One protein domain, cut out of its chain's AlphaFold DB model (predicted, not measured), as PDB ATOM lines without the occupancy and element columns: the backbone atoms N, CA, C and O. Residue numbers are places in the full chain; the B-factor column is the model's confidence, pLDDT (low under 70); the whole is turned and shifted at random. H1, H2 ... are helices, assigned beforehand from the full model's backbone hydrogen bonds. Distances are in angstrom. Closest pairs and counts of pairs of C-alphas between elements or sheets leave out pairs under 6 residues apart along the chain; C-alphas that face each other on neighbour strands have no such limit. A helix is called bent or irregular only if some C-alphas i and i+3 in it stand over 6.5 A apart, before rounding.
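AT A GLANCE: This is residues 257 to 391 of the 391 residues of the protein "Rab-GAP TBC domain-containing protein" of Cryptotermes secundus (UniProt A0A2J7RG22). Four crossed helices, H1 to H4, gather into a body at one end, and a V made of H5 and H6 reaches away from it to the other end. From the tip of H6 the chain folds back toward the body, where the short helix H7 packs on H3. The printed part has 135 residues with seven named helices, H1 to H7 in that order along the chain, and no named strand; its class is all helix. It is only just compact, close to loose, with a radius of gyration of the C-alphas of 16.6 A. Its spans of 48 by 32 by 24 A are only just elongated, the arm of H5 and H6 making the length.

IN THESE COORDINATES: The printed part begins at His 257, and H1 holds residues 259 to 268, with C-alpha 259 at (298.088, 220.492, 251.462). H2 holds residues 279 to 295 and is 24.3 A long from first to last C-alpha. H3, residues 305 to 315, is 16.3 A long and only just irregular, with C-alphas 308 and 311 at 6.8 A from each other. H4 holds residues 320 to 334 and measures 20.9 A. H5, residues 344 to 361, is the longest helix by residues and measures 25.8 A, from C-alpha 344 at (303.204, 197.985, 252.713) to C-alpha 361 at (299.952, 186.031, 275.392). H6 holds residues 363 to 371 and measures 12.0 A. H7 holds residues 381 to 386, with C-alpha 386 at (298.036, 207.231, 265.424).

HOW THE PARTS SIT: H3 is the hub, the helix that touches most others: H1, H2, H4 and H7. H1 and H3 only just touch, with 3 pairs of C-alphas within 8 A, the closest being those of Ile 266 and Asp 306 at 6.6 A. H2 touches H3 with its residues 284 to 289 alone, the closest C-alphas being those of Phe 285 and Leu 313 at 7.2 A, at a steep tilt of 61 degrees. H4 touches H3 at a steep tilt of 53 degrees, opposite ways, with C-alphas of Phe 312 and Ala 323 closest at 4.9 A. H7 touches H3 at a shallow tilt of 31 degrees, the same way, and the closest C-alphas are those of Leu 308 and Thr 386 at 4.8 A. H1 and H2 are a helical hairpin that touches at a steep tilt of 40 degrees, with C-alphas of Ile 266 and His 282 closest at 6.3 A. H2 also touches H4, with C-alphas of Val 288 and Phe 324 closest at 5.6 A. H5 touches H6 with residues 355 to 359 alone, at a steep tilt of 50 degrees, the closest C-alphas being those of Ala 359 and Ala 366 at 5.0 A. H5 and H7 are close but not clearly touching, with C-alphas of Ile 347 and Ile 381 closest at 7.4 A. Among the pairs that are apart are H4 and H5, H3 and H5, and H6 and H7. In H2, H5, H6 and H7 every O i to N i+4 pair is within hydrogen-bond range; in H1 it is 4 of 6, in H3 5 of 7 and in H4 9 of 11.

THE WHOLE: The two C-alphas farthest apart, those of Asn 318 and Gly 371, are 50.3 A from each other. The printed part has no cut and ends at Lys 391, the chain's last residue. No link is long; those from H3 to H4 and from H5 to H6 are tight. Residues 360 to 365, of which 363 to 365 belong to H6, stand free. The mean pLDDT of the printed part is 94.7, and residue 391 is the one printed residue under 70.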
ATOM      1  N   HIS A 257     301.398 218.936 247.154       89.38
ATOM      2  CA  HIS A 257     300.341 217.973 246.828       89.38
ATOM      3  C   HIS A 257     299.620 217.412 248.074       89.38
ATOM      4  O   HIS A 257     298.514 216.891 247.946       89.38
ATOM      5  N   THR A 258     300.217 217.533 249.268       91.44
ATOM      6  CA  THR A 258     299.629 217.074 250.538       91.44
ATOM      7  C   THR A 258     298.720 218.108 251.205       91.44
ATOM      8  O   THR A 258     297.912 217.739 252.057       91.44
ATOM      9  N   ASP A 259     298.782 219.381 250.792       92.31
ATOM     10  CA  ASP A 259     298.088 220.492 251.462       92.31
ATOM     11  C   ASP A 259     296.571 220.268 251.514       92.31
ATOM     12  O   ASP A 259     295.953 220.444 252.563       92.31
ATOM     13  N   ARG A 260     295.979 219.785 250.414       93.88
ATOM     14  CA  ARG A 260     294.543 219.483 250.347       93.88
ATOM     15  C   ARG A 260     294.129 218.411 251.356       93.88
ATOM     16  O   ARG A 260     293.044 218.499 251.920       93.88
ATOM     17  N   GLN A 261     294.962 217.392 251.564       94.06
ATOM     18  CA  GLN A 261     294.657 216.320 252.510       94.06
ATOM     19  C   GLN A 261     294.719 216.848 253.949       94.06
ATOM     20  O   GLN A 261     293.784 216.647 254.718       94.06
ATOM     21  N   ILE A 262     295.771 217.611 254.272       94.81
ATOM     22  CA  ILE A 262     295.945 218.265 255.576       94.81
ATOM     23  C   ILE A 262     294.740 219.165 255.906       94.81
ATOM     24  O   ILE A 262     294.208 219.112 257.013       94.81
ATOM     25  N   GLU A 263     294.270 219.962 254.943       93.38
ATOM     26  CA  GLU A 263     293.131 220.876 255.120       93.38
ATOM     27  C   GLU A 263     291.798 220.167 255.384       93.38
ATOM     28  O   GLU A 263     290.934 220.728 256.055       93.38
ATOM     29  N   VAL A 264     291.624 218.945 254.882       94.38
ATOM     30  CA  VAL A 264     290.408 218.149 255.106       94.38
ATOM     31  C   VAL A 264     290.492 217.349 256.413       94.38
ATOM     32  O   VAL A 264     289.464 217.081 257.041       94.38
ATOM     33  N   ASP A 265     291.691 216.971 256.852       94.25
ATOM     34  CA  ASP A 265     291.895 216.143 258.047       94.25
ATOM     35  C   ASP A 265     291.862 216.973 259.343       94.25
ATOM     36  O   ASP A 265     291.164 216.597 260.287       94.25
ATOM     37  N   ILE A 266     292.489 218.158 259.366       93.94
ATOM     38  CA  ILE A 266     292.550 219.028 260.560       93.94
ATOM     39  C   ILE A 266     291.164 219.344 261.158       93.94
ATOM     40  O   ILE A 266     290.994 219.150 262.363       93.94
ATOM     41  N   PRO A 267     290.139 219.758 260.382       92.69
ATOM     42  CA  PRO A 267     288.816 220.073 260.932       92.69
ATOM     43  C   PRO A 267     288.049 218.857 261.466       92.69
ATOM     44  O   PRO A 267     286.963 219.010 262.012       92.69
ATOM     45  N   ARG A 268     288.564 217.638 261.280       91.56
ATOM     46  CA  ARG A 268     287.977 216.390 261.799       91.56
ATOM     47  C   ARG A 268     288.786 215.821 262.966       91.56
ATOM     48  O   ARG A 268     288.268 215.020 263.739       91.56
ATOM     49  N   CYS A 269     290.032 216.259 263.114       91.31
ATOM     50  CA  CYS A 269     290.959 215.828 264.146       91.31
ATOM     51  C   CYS A 269     290.655 216.525 265.482       91.31
ATOM     52  O   CYS A 269     290.538 217.747 265.532       91.31
ATOM     53  N   HIS A 270     290.493 215.747 266.559       89.88
ATOM     54  CA  HIS A 270     290.343 216.227 267.944       89.88
ATOM     55  C   HIS A 270     289.361 217.396 268.173       89.88
ATOM     56  O   HIS A 270     289.580 218.228 269.045       89.88
ATOM     57  N   GLN A 271     288.230 217.432 267.457       89.38
ATOM     58  CA  GLN A 271     287.248 218.532 267.543       89.38
ATOM     59  C   GLN A 271     286.567 218.696 268.913       89.38
ATOM     60  O   GLN A 271     285.889 219.687 269.153       89.38
ATOM     61  N   TYR A 272     286.724 217.722 269.807       90.50
ATOM     62  CA  TYR A 272     286.236 217.803 271.184       90.50
ATOM     63  C   TYR A 272     287.143 218.643 272.100       90.50
ATOM     64  O   TYR A 272     286.748 218.919 273.230       90.50
ATOM     65  N   ASP A 273     288.366 218.972 271.673       93.38
ATOM     66  CA  ASP A 273     289.320 219.763 272.449       93.38
ATOM     67  C   ASP A 273     289.279 221.229 272.004       93.38
ATOM     68  O   ASP A 273     289.594 221.537 270.858       93.38
ATOM     69  N   GLU A 274     288.909 222.130 272.919       92.81
ATOM     70  CA  GLU A 274     288.687 223.554 272.621       92.81
ATOM     71  C   GLU A 274     289.936 224.265 272.078       92.81
ATOM     72  O   GLU A 274     289.836 225.177 271.254       92.81
ATOM     73  N   LEU A 275     291.126 223.856 272.535       93.56
ATOM     74  CA  LEU A 275     292.387 224.471 272.132       93.56
ATOM     75  C   LEU A 275     292.740 224.069 270.698       93.56
ATOM     76  O   LEU A 275     293.042 224.925 269.862       93.56
ATOM     77  N   LEU A 276     292.672 222.771 270.403       94.38
ATOM     78  CA  LEU A 276     292.986 222.218 269.089       94.38
ATOM     79  C   LEU A 276     291.913 222.520 268.039       94.38
ATOM     80  O   LEU A 276     292.259 222.705 266.873       94.38
ATOM     81  N   SER A 277     290.638 222.616 268.430       94.38
ATOM     82  CA  SER A 277     289.533 222.961 267.528       94.38
ATOM     83  C   SER A 277     289.470 224.454 267.186       94.38
ATOM     84  O   SER A 277     288.702 224.852 266.311       94.38
ATOM     85  N   SER A 278     290.239 225.294 267.883       95.31
ATOM     86  CA  SER A 278     290.293 226.733 267.628       95.31
ATOM     87  C   SER A 278     290.926 227.060 266.271       95.31
ATOM     88  O   SER A 278     291.733 226.299 265.734       95.31
ATOM     89  N   TYR A 279     290.627 228.251 265.741       94.62
ATOM     90  CA  TYR A 279     291.266 228.765 264.522       94.62
ATOM     91  C   TYR A 279     292.801 228.783 264.628       94.62
ATOM     92  O   TYR A 279     293.507 228.388 263.698       94.62
ATOM     93  N   GLU A 280     293.320 229.195 265.787       96.25
ATOM     94  CA  GLU A 280     294.754 229.170 266.080       96.25
ATOM     95  C   GLU A 280     295.302 227.740 266.068       96.25
ATOM     96  O   GLU A 280     296.347 227.492 265.466       96.25
ATOM     97  N   GLY A 281     294.579 226.795 266.675       96.62
ATOM     98  CA  GLY A 281     294.925 225.376 266.673       96.62
ATOM     99  C   GLY A 281     295.020 224.808 265.260       96.62
ATOM    100  O   GLY A 281     296.046 224.229 264.906       96.62
ATOM    101  N   HIS A 282     294.017 225.057 264.413       96.56
ATOM    102  CA  HIS A 282     294.027 224.618 263.011       96.56
ATOM    103  C   HIS A 282     295.188 225.229 262.225       96.56
ATOM    104  O   HIS A 282     295.878 224.521 261.485       96.56
ATOM    105  N   ARG A 283     295.457 226.529 262.414       97.06
ATOM    106  CA  ARG A 283     296.592 227.195 261.760       97.06
ATOM    107  C   ARG A 283     297.919 226.563 262.175       97.06
ATOM    108  O   ARG A 283     298.759 226.293 261.316       97.06
ATOM    109  N   LYS A 284     298.111 226.310 263.472       97.69
ATOM    110  CA  LYS A 284     299.325 225.684 264.012       97.69
ATOM    111  C   LYS A 284     299.495 224.248 263.523       97.69
ATOM    112  O   LYS A 284     300.589 223.896 263.091       97.69
ATOM    113  N   PHE A 285     298.423 223.455 263.495       96.31
ATOM    114  CA  PHE A 285     298.431 222.106 262.921       96.31
ATOM    115  C   PHE A 285     298.943 222.102 261.487       96.31
ATOM    116  O   PHE A 285     299.883 221.371 261.174       96.31
ATOM    117  N   LYS A 286     298.351 222.940 260.626       96.81
ATOM    118  CA  LYS A 286     298.731 223.016 259.212       96.81
ATOM    119  C   LYS A 286     300.217 223.333 259.066       96.81
ATOM    120  O   LYS A 286     300.904 222.679 258.288       96.81
ATOM    121  N   ARG A 287     300.721 224.297 259.840       97.62
ATOM    122  CA  ARG A 287     302.128 224.721 259.796       97.62
ATOM    123  C   ARG A 287     303.089 223.634 260.274       97.62
ATOM    124  O   ARG A 287     304.071 223.380 259.584       97.62
ATOM    125  N   VAL A 288     302.794 222.967 261.392       98.25
ATOM    126  CA  VAL A 288     303.646 221.894 261.938       98.25
ATOM    127  C   VAL A 288     303.662 220.676 261.010       98.25
ATOM    128  O   VAL A 288     304.736 220.167 260.698       98.25
ATOM    129  N   LEU A 289     302.500 220.240 260.514       97.62
ATOM    130  CA  LEU A 289     302.398 219.108 259.586       97.62
ATOM    131  C   LEU A 289     303.099 219.398 258.258       97.62
ATOM    132  O   LEU A 289     303.854 218.562 257.767       97.62
ATOM    133  N   LYS A 290     302.894 220.594 257.699       96.50
ATOM    134  CA  LYS A 290     303.551 221.001 256.456       96.50
ATOM    135  C   LYS A 290     305.062 221.095 256.625       96.50
ATOM    136  O   LYS A 290     305.787 220.567 255.789       96.50
ATOM    137  N   ALA A 291     305.534 221.679 257.729       97.50
ATOM    138  CA  ALA A 291     306.957 221.693 258.045       97.50
ATOM    139  C   ALA A 291     307.520 220.267 258.116       97.50
ATOM    140  O   ALA A 291     308.552 219.984 257.519       97.50
ATOM    141  N   TRP A 292     306.811 219.346 258.775       97.56
ATOM    142  CA  TRP A 292     307.241 217.954 258.878       97.56
ATOM    143  C   TRP A 292     307.346 217.258 257.519       97.56
ATOM    144  O   TRP A 292     308.379 216.653 257.238       97.56
ATOM    145  N   VAL A 293     306.335 217.384 256.656       95.75
ATOM    146  CA  VAL A 293     306.349 216.776 255.314       95.75
ATOM    147  C   VAL A 293     307.475 217.353 254.451       95.75
ATOM    148  O   VAL A 293     308.184 216.603 253.788       95.75
ATOM    149  N   VAL A 294     307.682 218.674 254.482       95.38
ATOM    150  CA  VAL A 294     308.734 219.340 253.695       95.38
ATOM    151  C   VAL A 294     310.134 218.957 254.183       95.38
ATOM    152  O   VAL A 294     311.029 218.740 253.368       95.38
ATOM    153  N   SER A 295     310.334 218.830 255.496       95.38
ATOM    154  CA  SER A 295     311.625 218.442 256.077       95.38
ATOM    155  C   SER A 295     311.986 216.966 255.880       95.38
ATOM    156  O   SER A 295     313.145 216.607 256.078       95.38
ATOM    157  N   HIS A 296     311.037 216.111 255.481       95.06
ATOM    158  CA  HIS A 296     311.252 214.671 255.324       95.06
ATOM    159  C   HIS A 296     310.787 214.182 253.943       95.06
ATOM    160  O   HIS A 296     309.763 213.504 253.842       95.06
ATOM    161  N   PRO A 297     311.538 214.474 252.863       93.19
ATOM    162  CA  PRO A 297     311.124 214.177 251.488       93.19
ATOM    163  C   PRO A 297     310.948 212.679 251.184       93.19
ATOM    164  O   PRO A 297     310.325 212.321 250.186       93.19
ATOM    165  N   GLN A 298     311.492 211.793 252.022       92.69
ATOM    166  CA  GLN A 298     311.283 210.346 251.939       92.69
ATOM    167  C   GLN A 298     309.893 209.896 252.417       92.69
ATOM    168  O   GLN A 298     309.472 208.777 252.114       92.69
ATOM    169  N   TYR A 299     309.194 210.739 253.180       94.38
ATOM    170  CA  TYR A 299     307.890 210.440 253.752       94.38
ATOM    171  C   TYR A 299     306.768 211.186 253.034       94.38
ATOM    172  O   TYR A 299     306.970 212.203 252.375       94.38
ATOM    173  N   VAL A 300     305.557 210.654 253.173       93.50
ATOM    174  CA  VAL A 300     304.328 211.269 252.674       93.50
ATOM    175  C   VAL A 300     303.332 211.432 253.811       93.50
ATOM    176  O   VAL A 300     303.357 210.701 254.804       93.50
ATOM    177  N   TYR A 301     302.430 212.397 253.657       95.12
ATOM    178  CA  TYR A 301     301.328 212.563 254.590       95.12
ATOM    179  C   TYR A 301     300.363 211.373 254.474       95.12
ATOM    180  O   TYR A 301     299.690 211.212 253.455       95.12
ATOM    181  N   TRP A 302     300.284 210.563 255.528       93.50
ATOM    182  CA  TRP A 302     299.256 209.536 255.692       93.50
ATOM    183  C   TRP A 302     298.177 210.019 256.657       93.50
ATOM    184  O   TRP A 302     298.484 210.619 257.691       93.50
ATOM    185  N   GLN A 303     296.917 209.707 256.346       89.38
ATOM    186  CA  GLN A 303     295.792 209.991 257.236       89.38
ATOM    187  C   GLN A 303     296.030 209.321 258.600       89.38
ATOM    188  O   GLN A 303     296.213 208.105 258.679       89.38
ATOM    189  N   GLY A 304     296.027 210.117 259.671       90.75
ATOM    190  CA  GLY A 304     296.435 209.703 261.015       90.75
ATOM    191  C   GLY A 304     297.671 210.444 261.532       90.75
ATOM    192  O   GLY A 304     297.839 210.549 262.748       90.75
ATOM    193  N   LEU A 305     298.496 211.026 260.650       95.38
ATOM    194  CA  LEU A 305     299.629 211.865 261.061       95.38
ATOM    195  C   LEU A 305     299.170 213.133 261.802       95.38
ATOM    196  O   LEU A 305     299.837 213.589 262.727       95.38
ATOM    197  N   ASP A 306     298.012 213.679 261.442       95.56
ATOM    198  CA  ASP A 306     297.322 214.735 262.187       95.56
ATOM    199  C   ASP A 306     297.016 214.315 263.629       95.56
ATOM    200  O   ASP A 306     297.349 215.036 264.569       95.56
ATOM    201  N   SER A 307     296.454 213.119 263.816       95.38
ATOM    202  CA  SER A 307     296.168 212.573 265.145       95.38
ATOM    203  C   SER A 307     297.462 212.331 265.929       95.38
ATOM    204  O   SER A 307     297.520 212.608 267.126       95.38
ATOM    205  N   LEU A 308     298.532 211.857 265.282       96.31
ATOM    206  CA  LEU A 308     299.844 211.688 265.917       96.31
ATOM    207  C   LEU A 308     300.485 213.033 266.304       96.31
ATOM    208  O   LEU A 308     301.140 213.134 267.339       96.31
ATOM    209  N   CYS A 309     300.298 214.073 265.491       97.38
ATOM    210  CA  CYS A 309     300.805 215.420 265.747       97.38
ATOM    211  C   CYS A 309     300.091 216.096 266.931       97.38
ATOM    212  O   CYS A 309     300.680 216.940 267.611       97.38
ATOM    213  N   ALA A 310     298.832 215.739 267.185       97.00
ATOM    214  CA  ALA A 310     297.973 216.442 268.129       97.00
ATOM    215  C   ALA A 310     298.516 216.517 269.566       97.00
ATOM    216  O   ALA A 310     298.543 217.625 270.105       97.00
ATOM    217  N   PRO A 311     299.022 215.432 270.194       97.06
ATOM    218  CA  PRO A 311     299.599 215.519 271.533       97.06
ATOM    219  C   PRO A 311     300.822 216.440 271.592       97.06
ATOM    220  O   PRO A 311     300.963 217.210 272.540       97.06
ATOM    221  N   PHE A 312     301.693 216.415 270.576       98.00
ATOM    222  CA  PHE A 312     302.877 217.279 270.542       98.00
ATOM    223  C   PHE A 312     302.501 218.748 270.407       98.00
ATOM    224  O   PHE A 312     303.089 219.588 271.091       98.00
ATOM    225  N   LEU A 313     301.513 219.055 269.564       97.75
ATOM    226  CA  LEU A 313     301.021 220.416 269.408       97.75
ATOM    227  C   LEU A 313     300.287 220.897 270.662       97.75
ATOM    228  O   LEU A 313     300.536 222.008 271.108       97.75
ATOM    229  N   TYR A 314     299.431 220.068 271.259       97.00
ATOM    230  CA  TYR A 314     298.711 220.409 272.487       97.00
ATOM    231  C   TYR A 314     299.676 220.751 273.628       97.00
ATOM    232  O   TYR A 314     299.566 221.801 274.256       97.00
ATOM    233  N   LEU A 315     300.675 219.893 273.862       96.56
ATOM    234  CA  LEU A 315     301.643 220.073 274.947       96.56
ATOM    235  C   LEU A 315     302.603 221.244 274.720       96.56
ATOM    236  O   LEU A 315     303.150 221.773 275.686       96.56
ATOM    237  N   ASN A 316     302.814 221.646 273.467       96.88
ATOM    238  CA  ASN A 316     303.741 222.711 273.089       96.88
ATOM    239  C   ASN A 316     303.026 223.808 272.288       96.88
ATOM    240  O   ASN A 316     303.593 224.378 271.362       96.88
ATOM    241  N   PHE A 317     301.777 224.130 272.629       96.06
ATOM    242  CA  PHE A 317     300.940 225.022 271.815       96.06
ATOM    243  C   PHE A 317     301.561 226.415 271.596       96.06
ATOM    244  O   PHE A 317     301.440 227.025 270.527       96.06
ATOM    245  N   ASN A 318     302.294 226.891 272.606       93.56
ATOM    246  CA  ASN A 318     303.010 228.165 272.581       93.56
ATOM    247  C   ASN A 318     304.359 228.103 271.834       93.56
ATOM    248  O   ASN A 318     304.949 229.150 271.594       93.56
ATOM    249  N   SER A 319     304.832 226.916 271.436       95.69
ATOM    250  CA  SER A 319     306.060 226.711 270.656       95.69
ATOM    251  C   SER A 319     305.847 225.658 269.560       95.69
ATOM    252  O   SER A 319     306.046 224.457 269.757       95.69
ATOM    253  N   GLU A 320     305.470 226.120 268.364       97.56
ATOM    254  CA  GLU A 320     305.355 225.254 267.178       97.56
ATOM    255  C   GLU A 320     306.681 224.554 266.852       97.56
ATOM    256  O   GLU A 320     306.674 223.391 266.455       97.56
ATOM    257  N   ALA A 321     307.810 225.240 267.065       97.56
ATOM    258  CA  ALA A 321     309.146 224.701 266.842       97.56
ATOM    259  C   ALA A 321     309.422 223.477 267.723       97.56
ATOM    260  O   ALA A 321     309.896 222.454 267.231       97.56
ATOM    261  N   GLN A 322     309.055 223.537 269.008       97.19
ATOM    262  CA  GLN A 322     309.219 222.406 269.918       97.19
ATOM    263  C   GLN A 322     308.263 221.259 269.576       97.19
ATOM    264  O   GLN A 322     308.680 220.100 269.609       97.19
ATOM    265  N   ALA A 323     307.012 221.555 269.193       98.31
ATOM    266  CA  ALA A 323     306.068 220.538 268.718       98.31
ATOM    267  C   ALA A 323     306.613 219.797 267.482       98.31
ATOM    268  O   ALA A 323     306.637 218.566 267.452       98.31
ATOM    269  N   PHE A 324     307.101 220.555 266.497       98.31
ATOM    270  CA  PHE A 324     307.722 220.046 265.279       98.31
ATOM    271  C   PHE A 324     308.974 219.211 265.574       98.31
ATOM    272  O   PHE A 324     309.114 218.110 265.038       98.31
ATOM    273  N   ALA A 325     309.862 219.691 266.446       98.19
ATOM    274  CA  ALA A 325     311.081 218.977 266.812       98.19
ATOM    275  C   ALA A 325     310.772 217.663 267.548       98.19
ATOM    276  O   ALA A 325     311.345 216.625 267.218       98.19
ATOM    277  N   CYS A 326     309.806 217.670 268.475       98.38
ATOM    278  CA  CYS A 326     309.351 216.454 269.151       98.38
ATOM    279  C   CYS A 326     308.765 215.440 268.161       98.38
ATOM    280  O   CYS A 326     309.134 214.270 268.207       98.38
ATOM    281  N   LEU A 327     307.892 215.876 267.246       98.00
ATOM    282  CA  LEU A 327     307.307 215.003 266.222       98.00
ATOM    283  C   LEU A 327     308.394 214.395 265.318       98.00
ATOM    284  O   LEU A 327     308.393 213.188 265.062       98.00
ATOM    285  N   SER A 328     309.350 215.222 264.887       97.25
ATOM    286  CA  SER A 328     310.472 214.823 264.029       97.25
ATOM    287  C   SER A 328     311.422 213.839 264.714       97.25
ATOM    288  O   SER A 328     311.917 212.928 264.059       97.25
ATOM    289  N   ALA A 329     311.630 213.962 266.028       97.38
ATOM    290  CA  ALA A 329     312.412 213.008 266.815       97.38
ATOM    291  C   ALA A 329     311.633 211.715 267.137       97.38
ATOM    292  O   ALA A 329     312.210 210.629 267.204       97.38
ATOM    293  N   PHE A 330     310.313 211.808 267.327       97.56
ATOM    294  CA  PHE A 330     309.466 210.681 267.720       97.56
ATOM    295  C   PHE A 330     309.295 209.647 266.603       97.56
ATOM    296  O   PHE A 330     309.469 208.450 266.835       97.56
ATOM    297  N   ILE A 331     308.961 210.097 265.390       96.44
ATOM    298  CA  ILE A 331     308.630 209.208 264.267       96.44
ATOM    299  C   ILE A 331     309.755 208.219 263.921       96.44
ATOM    300  O   ILE A 331     309.476 207.021 263.897       96.44
ATOM    301  N   PRO A 332     311.021 208.620 263.709       94.44
ATOM    302  CA  PRO A 332     312.074 207.659 263.382       94.44
ATOM    303  C   PRO A 332     312.359 206.666 264.521       94.44
ATOM    304  O   PRO A 332     312.831 205.563 264.244       94.44
ATOM    305  N   LYS A 333     312.060 207.031 265.778       95.06
ATOM    306  CA  LYS A 333     312.305 206.203 266.969       95.06
ATOM    307  C   LYS A 333     311.224 205.145 267.199       95.06
ATOM    308  O   LYS A 333     311.556 204.034 267.601       95.06
ATOM    309  N   TYR A 334     309.954 205.475 266.953       94.88
ATOM    310  CA  TYR A 334     308.818 204.605 267.306       94.88
ATOM    311  C   TYR A 334     307.949 204.171 266.121       94.88
ATOM    312  O   TYR A 334     307.189 203.218 266.248       94.88
ATOM    313  N   LEU A 335     308.063 204.844 264.977       94.19
ATOM    314  CA  LEU A 335     307.296 204.599 263.751       94.19
ATOM    315  C   LEU A 335     308.245 204.523 262.548       94.19
ATOM    316  O   LEU A 335     308.027 205.141 261.501       94.19
ATOM    317  N   HIS A 336     309.343 203.787 262.727       91.75
ATOM    318  CA  HIS A 336     310.401 203.659 261.731       91.75
ATOM    319  C   HIS A 336     309.828 203.243 260.369       91.75
ATOM    320  O   HIS A 336     309.152 202.220 260.271       91.75
ATOM    321  N   ASN A 337     310.097 204.043 259.332       94.00
ATOM    322  CA  ASN A 337     309.644 203.844 257.949       94.00
ATOM    323  C   ASN A 337     308.119 203.757 257.744       94.00
ATOM    324  O   ASN A 337     307.660 203.465 256.641       94.00
ATOM    325  N   PHE A 338     307.315 204.055 258.766       93.06
ATOM    326  CA  PHE A 338     305.865 203.870 258.705       93.06
ATOM    327  C   PHE A 338     305.191 204.825 257.705       93.06
ATOM    328  O   PHE A 338     304.185 204.484 257.090       93.06
ATOM    329  N   PHE A 339     305.772 206.011 257.495       94.69
ATOM    330  CA  PHE A 339     305.240 207.056 256.612       94.69
ATOM    331  C   PHE A 339     305.896 207.092 255.224       94.69
ATOM    332  O   PHE A 339     305.786 208.096 254.519       94.69
ATOM    333  N   LEU A 340     306.596 206.027 254.813       94.94
ATOM    334  CA  LEU A 340     307.103 205.911 253.442       94.94
ATOM    335  C   LEU A 340     305.957 205.970 252.421       94.94
ATOM    336  O   LEU A 340     304.805 205.645 252.723       94.94
ATOM    337  N   LYS A 341     306.291 206.355 251.185       91.19
ATOM    338  CA  LYS A 341     305.339 206.335 250.064       91.19
ATOM    339  C   LYS A 341     304.802 204.927 249.788       91.19
ATOM    340  O   LYS A 341     303.615 204.777 249.523       91.19
ATOM    341  N   ASP A 342     305.674 203.923 249.864       94.00
ATOM    342  CA  ASP A 342     305.289 202.514 249.958       94.00
ATOM    343  C   ASP A 342     305.724 201.985 251.325       94.00
ATOM    344  O   ASP A 342     306.908 201.771 251.587       94.00
ATOM    345  N   ASN A 343     304.752 201.842 252.218       93.12
ATOM    346  CA  ASN A 343     304.930 201.340 253.576       93.12
ATOM    347  C   ASN A 343     304.329 199.936 253.753       93.12
ATOM    348  O   ASN A 343     304.253 199.450 254.880       93.12
ATOM    349  N   THR A 344     303.929 199.264 252.664       93.38
ATOM    350  CA  THR A 344     303.204 197.985 252.713       93.38
ATOM    351  C   THR A 344     303.983 196.931 253.497       93.38
ATOM    352  O   THR A 344     303.459 196.346 254.441       93.38
ATOM    353  N   ALA A 345     305.262 196.733 253.160       95.44
ATOM    354  CA  ALA A 345     306.120 195.764 253.843       95.44
ATOM    355  C   ALA A 345     306.319 196.102 255.332       95.44
ATOM    356  O   ALA A 345     306.324 195.206 256.172       95.44
ATOM    357  N   VAL A 346     306.424 197.395 255.660       94.88
ATOM    358  CA  VAL A 346     306.593 197.875 257.040       94.88
ATOM    359  C   VAL A 346     305.339 197.583 257.860       94.88
ATOM    360  O   VAL A 346     305.427 197.014 258.945       94.88
ATOM    361  N   ILE A 347     304.158 197.912 257.330       94.06
ATOM    362  CA  ILE A 347     302.879 197.635 257.994       94.06
ATOM    363  C   ILE A 347     302.710 196.128 258.207       94.06
ATOM    364  O   ILE A 347     302.377 195.706 259.312       94.06
ATOM    365  N   GLN A 348     302.994 195.316 257.187       95.25
ATOM    366  CA  GLN A 348     302.912 193.855 257.280       95.25
ATOM    367  C   GLN A 348     303.832 193.294 258.372       95.25
ATOM    368  O   GLN A 348     303.419 192.429 259.142       95.25
ATOM    369  N   GLU A 349     305.048 193.824 258.519       95.25
ATOM    370  CA  GLU A 349     305.953 193.426 259.600       95.25
ATOM    371  C   GLU A 349     305.384 193.757 260.993       95.25
ATOM    372  O   GLU A 349     305.436 192.921 261.900       95.25
ATOM    373  N   TYR A 350     304.819 194.956 261.176       94.81
ATOM    374  CA  TYR A 350     304.194 195.358 262.444       94.81
ATOM    375  C   TYR A 350     302.998 194.463 262.788       94.81
ATOM    376  O   TYR A 350     302.889 193.986 263.920       94.81
ATOM    377  N   LEU A 351     302.128 194.196 261.812       95.62
ATOM    378  CA  LEU A 351     300.943 193.357 261.994       95.62
ATOM    379  C   LEU A 351     301.312 191.895 262.261       95.62
ATOM    380  O   LEU A 351     300.713 191.265 263.135       95.62
ATOM    381  N   ALA A 352     302.343 191.364 261.602       95.56
ATOM    382  CA  ALA A 352     302.851 190.022 261.870       95.56
ATOM    383  C   ALA A 352     303.396 189.892 263.304       95.56
ATOM    384  O   ALA A 352     303.029 188.965 264.028       95.56
ATOM    385  N   LYS A 353     304.211 190.855 263.760       95.94
ATOM    386  CA  LYS A 353     304.698 190.896 265.152       95.94
ATOM    387  C   LYS A 353     303.544 190.973 266.146       95.94
ATOM    388  O   LYS A 353     303.538 190.241 267.131       95.94
ATOM    389  N   PHE A 354     302.556 191.821 265.875       96.25
ATOM    390  CA  PHE A 354     301.370 191.949 266.715       96.25
ATOM    391  C   PHE A 354     300.570 190.639 266.785       96.25
ATOM    392  O   PHE A 354     300.193 190.210 267.872       96.25
ATOM    393  N   SER A 355     300.407 189.948 265.655       96.00
ATOM    394  CA  SER A 355     299.739 188.640 265.587       96.00
ATOM    395  C   SER A 355     300.454 187.590 266.440       96.00
ATOM    396  O   SER A 355     299.814 186.867 267.203       96.00
ATOM    397  N   HIS A 356     301.788 187.535 266.364       96.62
ATOM    398  CA  HIS A 356     302.591 186.639 267.200       96.62
ATOM    399  C   HIS A 356     302.478 186.972 268.691       96.62
ATOM    400  O   HIS A 356     302.417 186.058 269.511       96.62
ATOM    401  N   LEU A 357     302.415 188.256 269.053       97.50
ATOM    402  CA  LEU A 357     302.223 188.672 270.443       97.50
ATOM    403  C   LEU A 357     300.856 188.240 270.982       97.50
ATOM    404  O   LEU A 357     300.795 187.734 272.100       97.50
ATOM    405  N   ILE A 358     299.781 188.369 270.194       96.50
ATOM    406  CA  ILE A 358     298.461 187.852 270.585       96.50
ATOM    407  C   ILE A 358     298.542 186.336 270.785       96.50
ATOM    408  O   ILE A 358     298.144 185.849 271.832       96.50
ATOM    409  N   ALA A 359     299.115 185.594 269.833       97.06
ATOM    410  CA  ALA A 359     299.240 184.139 269.939       97.06
ATOM    411  C   ALA A 359     300.068 183.682 271.153       97.06
ATOM    412  O   ALA A 359     299.767 182.648 271.745       97.06
ATOM    413  N   PHE A 360     301.094 184.447 271.531       98.06
ATOM    414  CA  PHE A 360     301.937 184.149 272.685       98.06
ATOM    415  C   PHE A 360     301.242 184.445 274.021       98.06
ATOM    416  O   PHE A 360     301.325 183.640 274.946       98.06
ATOM    417  N   HIS A 361     300.569 185.595 274.137       98.12
ATOM    418  CA  HIS A 361     299.952 186.031 275.392       98.12
ATOM    419  C   HIS A 361     298.536 185.476 275.608       98.12
ATOM    420  O   HIS A 361     298.161 185.223 276.751       98.12
ATOM    421  N   ASP A 362     297.766 185.281 274.537       97.88
ATOM    422  CA  ASP A 362     296.398 184.757 274.558       97.88
ATOM    423  C   ASP A 362     296.127 183.863 273.324       97.88
ATOM    424  O   ASP A 362     295.516 184.284 272.331       97.88
ATOM    425  N   PRO A 363     296.577 182.593 273.357       97.69
ATOM    426  CA  PRO A 363     296.391 181.665 272.242       97.69
ATOM    427  C   PRO A 363     294.915 181.326 271.982       97.69
ATOM    428  O   PRO A 363     294.556 180.986 270.853       97.69
ATOM    429  N   ALA A 364     294.046 181.412 272.997       98.25
ATOM    430  CA  ALA A 364     292.616 181.169 272.829       98.25
ATOM    431  C   ALA A 364     291.980 182.272 271.971       98.25
ATOM    432  O   ALA A 364     291.270 181.966 271.009       98.25
ATOM    433  N   LEU A 365     292.304 183.536 272.263       97.56
ATOM    434  CA  LEU A 365     291.906 184.673 271.438       97.56
ATOM    435  C   LEU A 365     292.480 184.558 270.022       97.56
ATOM    436  O   LEU A 365     291.728 184.693 269.059       97.56
ATOM    437  N   ALA A 366     293.771 184.254 269.874       97.25
ATOM    438  CA  ALA A 366     294.401 184.125 268.558       97.25
ATOM    439  C   ALA A 366     293.703 183.078 267.671       97.25
ATOM    440  O   ALA A 366     293.386 183.358 266.514       97.25
ATOM    441  N   ASN A 367     293.401 181.900 268.227       97.31
ATOM    442  CA  ASN A 367     292.681 180.845 267.513       97.31
ATOM    443  C   ASN A 367     291.252 181.259 267.155       97.31
ATOM    444  O   ASN A 367     290.784 180.953 266.060       97.31
ATOM    445  N   HIS A 368     290.561 181.969 268.052       97.88
ATOM    446  CA  HIS A 368     289.229 182.491 267.766       97.88
ATOM    447  C   HIS A 368     289.259 183.484 266.597       97.88
ATOM    448  O   HIS A 368     288.509 183.301 265.639       97.88
ATOM    449  N   LEU A 369     290.160 184.474 266.641       97.06
ATOM    450  CA  LEU A 369     290.327 185.482 265.589       97.06
ATOM    451  C   LEU A 369     290.669 184.847 264.236       97.06
ATOM    452  O   LEU A 369     290.053 185.183 263.224       97.06
ATOM    453  N   ALA A 370     291.596 183.885 264.227       95.25
ATOM    454  CA  ALA A 370     291.939 183.125 263.029       95.25
ATOM    455  C   ALA A 370     290.737 182.325 262.496       95.25
ATOM    456  O   ALA A 370     290.466 182.347 261.297       95.25
ATOM    457  N   GLY A 371     289.973 181.678 263.382       97.31
ATOM    458  CA  GLY A 371     288.786 180.899 263.024       97.31
ATOM    459  C   GLY A 371     287.680 181.720 262.355       97.31
ATOM    460  O   GLY A 371     286.992 181.207 261.477       97.31
ATOM    461  N   ILE A 372     287.540 183.001 262.714       97.38
ATOM    462  CA  ILE A 372     286.587 183.931 262.082       97.38
ATOM    463  C   ILE A 372     287.211 184.785 260.966       97.38
ATOM    464  O   ILE A 372     286.542 185.667 260.432       97.38
ATOM    465  N   SER A 373     288.477 184.545 260.603       95.75
ATOM    466  CA  SER A 373     289.230 185.346 259.620       95.75
ATOM    467  C   SER A 373     289.285 186.847 259.953       95.75
ATOM    468  O   SER A 373     289.333 187.696 259.061       95.75
ATOM    469  N   PHE A 374     289.293 187.187 261.245       95.94
ATOM    470  CA  PHE A 374     289.412 188.563 261.719       95.94
ATOM    471  C   PHE A 374     290.880 188.905 261.974       95.94
ATOM    472  O   PHE A 374     291.402 188.756 263.079       95.94
ATOM    473  N   ILE A 375     291.554 189.319 260.904       92.81
ATOM    474  CA  ILE A 375     292.995 189.582 260.886       92.81
ATOM    475  C   ILE A 375     293.331 191.019 261.338       92.81
ATOM    476  O   ILE A 375     292.518 191.928 261.126       92.81
ATOM    477  N   PRO A 376     294.510 191.266 261.947       94.19
ATOM    478  CA  PRO A 376     294.898 192.591 262.444       94.19
ATOM    479  C   PRO A 376     294.860 193.737 261.434       94.19
ATOM    480  O   PRO A 376     294.618 194.877 261.826       94.19
ATOM    481  N   GLU A 377     295.036 193.472 260.143       93.31
ATOM    482  CA  GLU A 377     294.923 194.445 259.050       93.31
ATOM    483  C   GLU A 377     293.594 195.208 259.094       93.31
ATOM    484  O   GLU A 377     293.537 196.380 258.726       93.31
ATOM    485  N   LEU A 378     292.527 194.557 259.567       93.19
ATOM    486  CA  LEU A 378     291.179 195.119 259.593       93.19
ATOM    487  C   LEU A 378     290.976 196.163 260.697       93.19
ATOM    488  O   LEU A 378     290.063 196.980 260.588       93.19
ATOM    489  N   PHE A 379     291.789 196.148 261.759       92.62
ATOM    490  CA  PHE A 379     291.533 196.970 262.948       92.62
ATOM    491  C   PHE A 379     292.767 197.649 263.556       92.62
ATOM    492  O   PHE A 379     292.624 198.694 264.187       92.62
ATOM    493  N   ALA A 380     293.970 197.104 263.373       94.56
ATOM    494  CA  ALA A 380     295.170 197.551 264.079       94.56
ATOM    495  C   ALA A 380     295.984 198.610 263.317       94.56
ATOM    496  O   ALA A 380     296.753 199.342 263.937       94.56
ATOM    497  N   ILE A 381     295.807 198.759 261.996       92.56
ATOM    498  CA  ILE A 381     296.534 199.777 261.207       92.56
ATOM    499  C   ILE A 381     296.349 201.195 261.792       92.56
ATOM    500  O   ILE A 381     297.356 201.874 262.016       92.56
ATOM    501  N   PRO A 382     295.121 201.654 262.125       92.06
ATOM    502  CA  PRO A 382     294.929 202.962 262.750       92.06
ATOM    503  C   PRO A 382     295.594 203.091 264.125       92.06
ATOM    504  O   PRO A 382     296.013 204.190 264.490       92.06
ATOM    505  N   TRP A 383     295.703 201.996 264.888       94.25
ATOM    506  CA  TRP A 383     296.330 202.004 266.214       94.25
ATOM    507  C   TRP A 383     297.812 202.349 266.118       94.25
ATOM    508  O   TRP A 383     298.282 203.204 266.864       94.25
ATOM    509  N   PHE A 384     298.518 201.751 265.154       92.75
ATOM    510  CA  PHE A 384     299.926 202.051 264.895       92.75
ATOM    511  C   PHE A 384     300.112 203.435 264.268       92.75
ATOM    512  O   PHE A 384     300.919 204.212 264.770       92.75
ATOM    513  N   LEU A 385     299.324 203.791 263.242       90.56
ATOM    514  CA  LEU A 385     299.421 205.100 262.570       90.56
ATOM    515  C   LEU A 385     299.291 206.277 263.536       90.56
ATOM    516  O   LEU A 385     299.976 207.287 263.392       90.56
ATOM    517  N   THR A 386     298.381 206.148 264.498       92.94
ATOM    518  CA  THR A 386     298.036 207.231 265.424       92.94
ATOM    519  C   THR A 386     298.650 207.042 266.805       92.94
ATOM    520  O   THR A 386     298.482 207.897 267.662       92.94
ATOM    521  N   MET A 387     299.364 205.939 267.059       94.50
ATOM    522  CA  MET A 387     299.864 205.585 268.395       94.50
ATOM    523  C   MET A 387     298.773 205.687 269.474       94.50
ATOM    524  O   MET A 387     298.990 206.243 270.548       94.50
ATOM    525  N   PHE A 388     297.579 205.172 269.158       93.12
ATOM    526  CA  PHE A 388     296.376 205.243 270.001       93.12
ATOM    527  C   PHE A 388     295.913 206.665 270.366       93.12
ATOM    528  O   PHE A 388     295.116 206.834 271.289       93.12
ATOM    529  N   SER A 389     296.373 207.701 269.658       87.81
ATOM    530  CA  SER A 389     295.901 209.069 269.888       87.81
ATOM    531  C   SER A 389     294.511 209.315 269.301       87.81
ATOM    532  O   SER A 389     293.824 210.243 269.721       87.81
ATOM    533  N   ARG A 390     294.056 208.476 268.366       76.94
ATOM    534  CA  ARG A 390     292.706 208.550 267.804       76.94
ATOM    535  C   ARG A 390     291.680 208.000 268.801       76.94
ATOM    536  O   ARG A 390     291.812 206.864 269.249       76.94
ATOM    537  N   LYS A 391     290.668 208.810 269.124       58.44
ATOM    538  CA  LYS A 391     289.484 208.365 269.874       58.44
ATOM    539  C   LYS A 391     288.490 207.633 268.988       58.44
ATOM    540  O   LYS A 391     288.363 208.026 267.802       58.44
TER     541      LYS A 391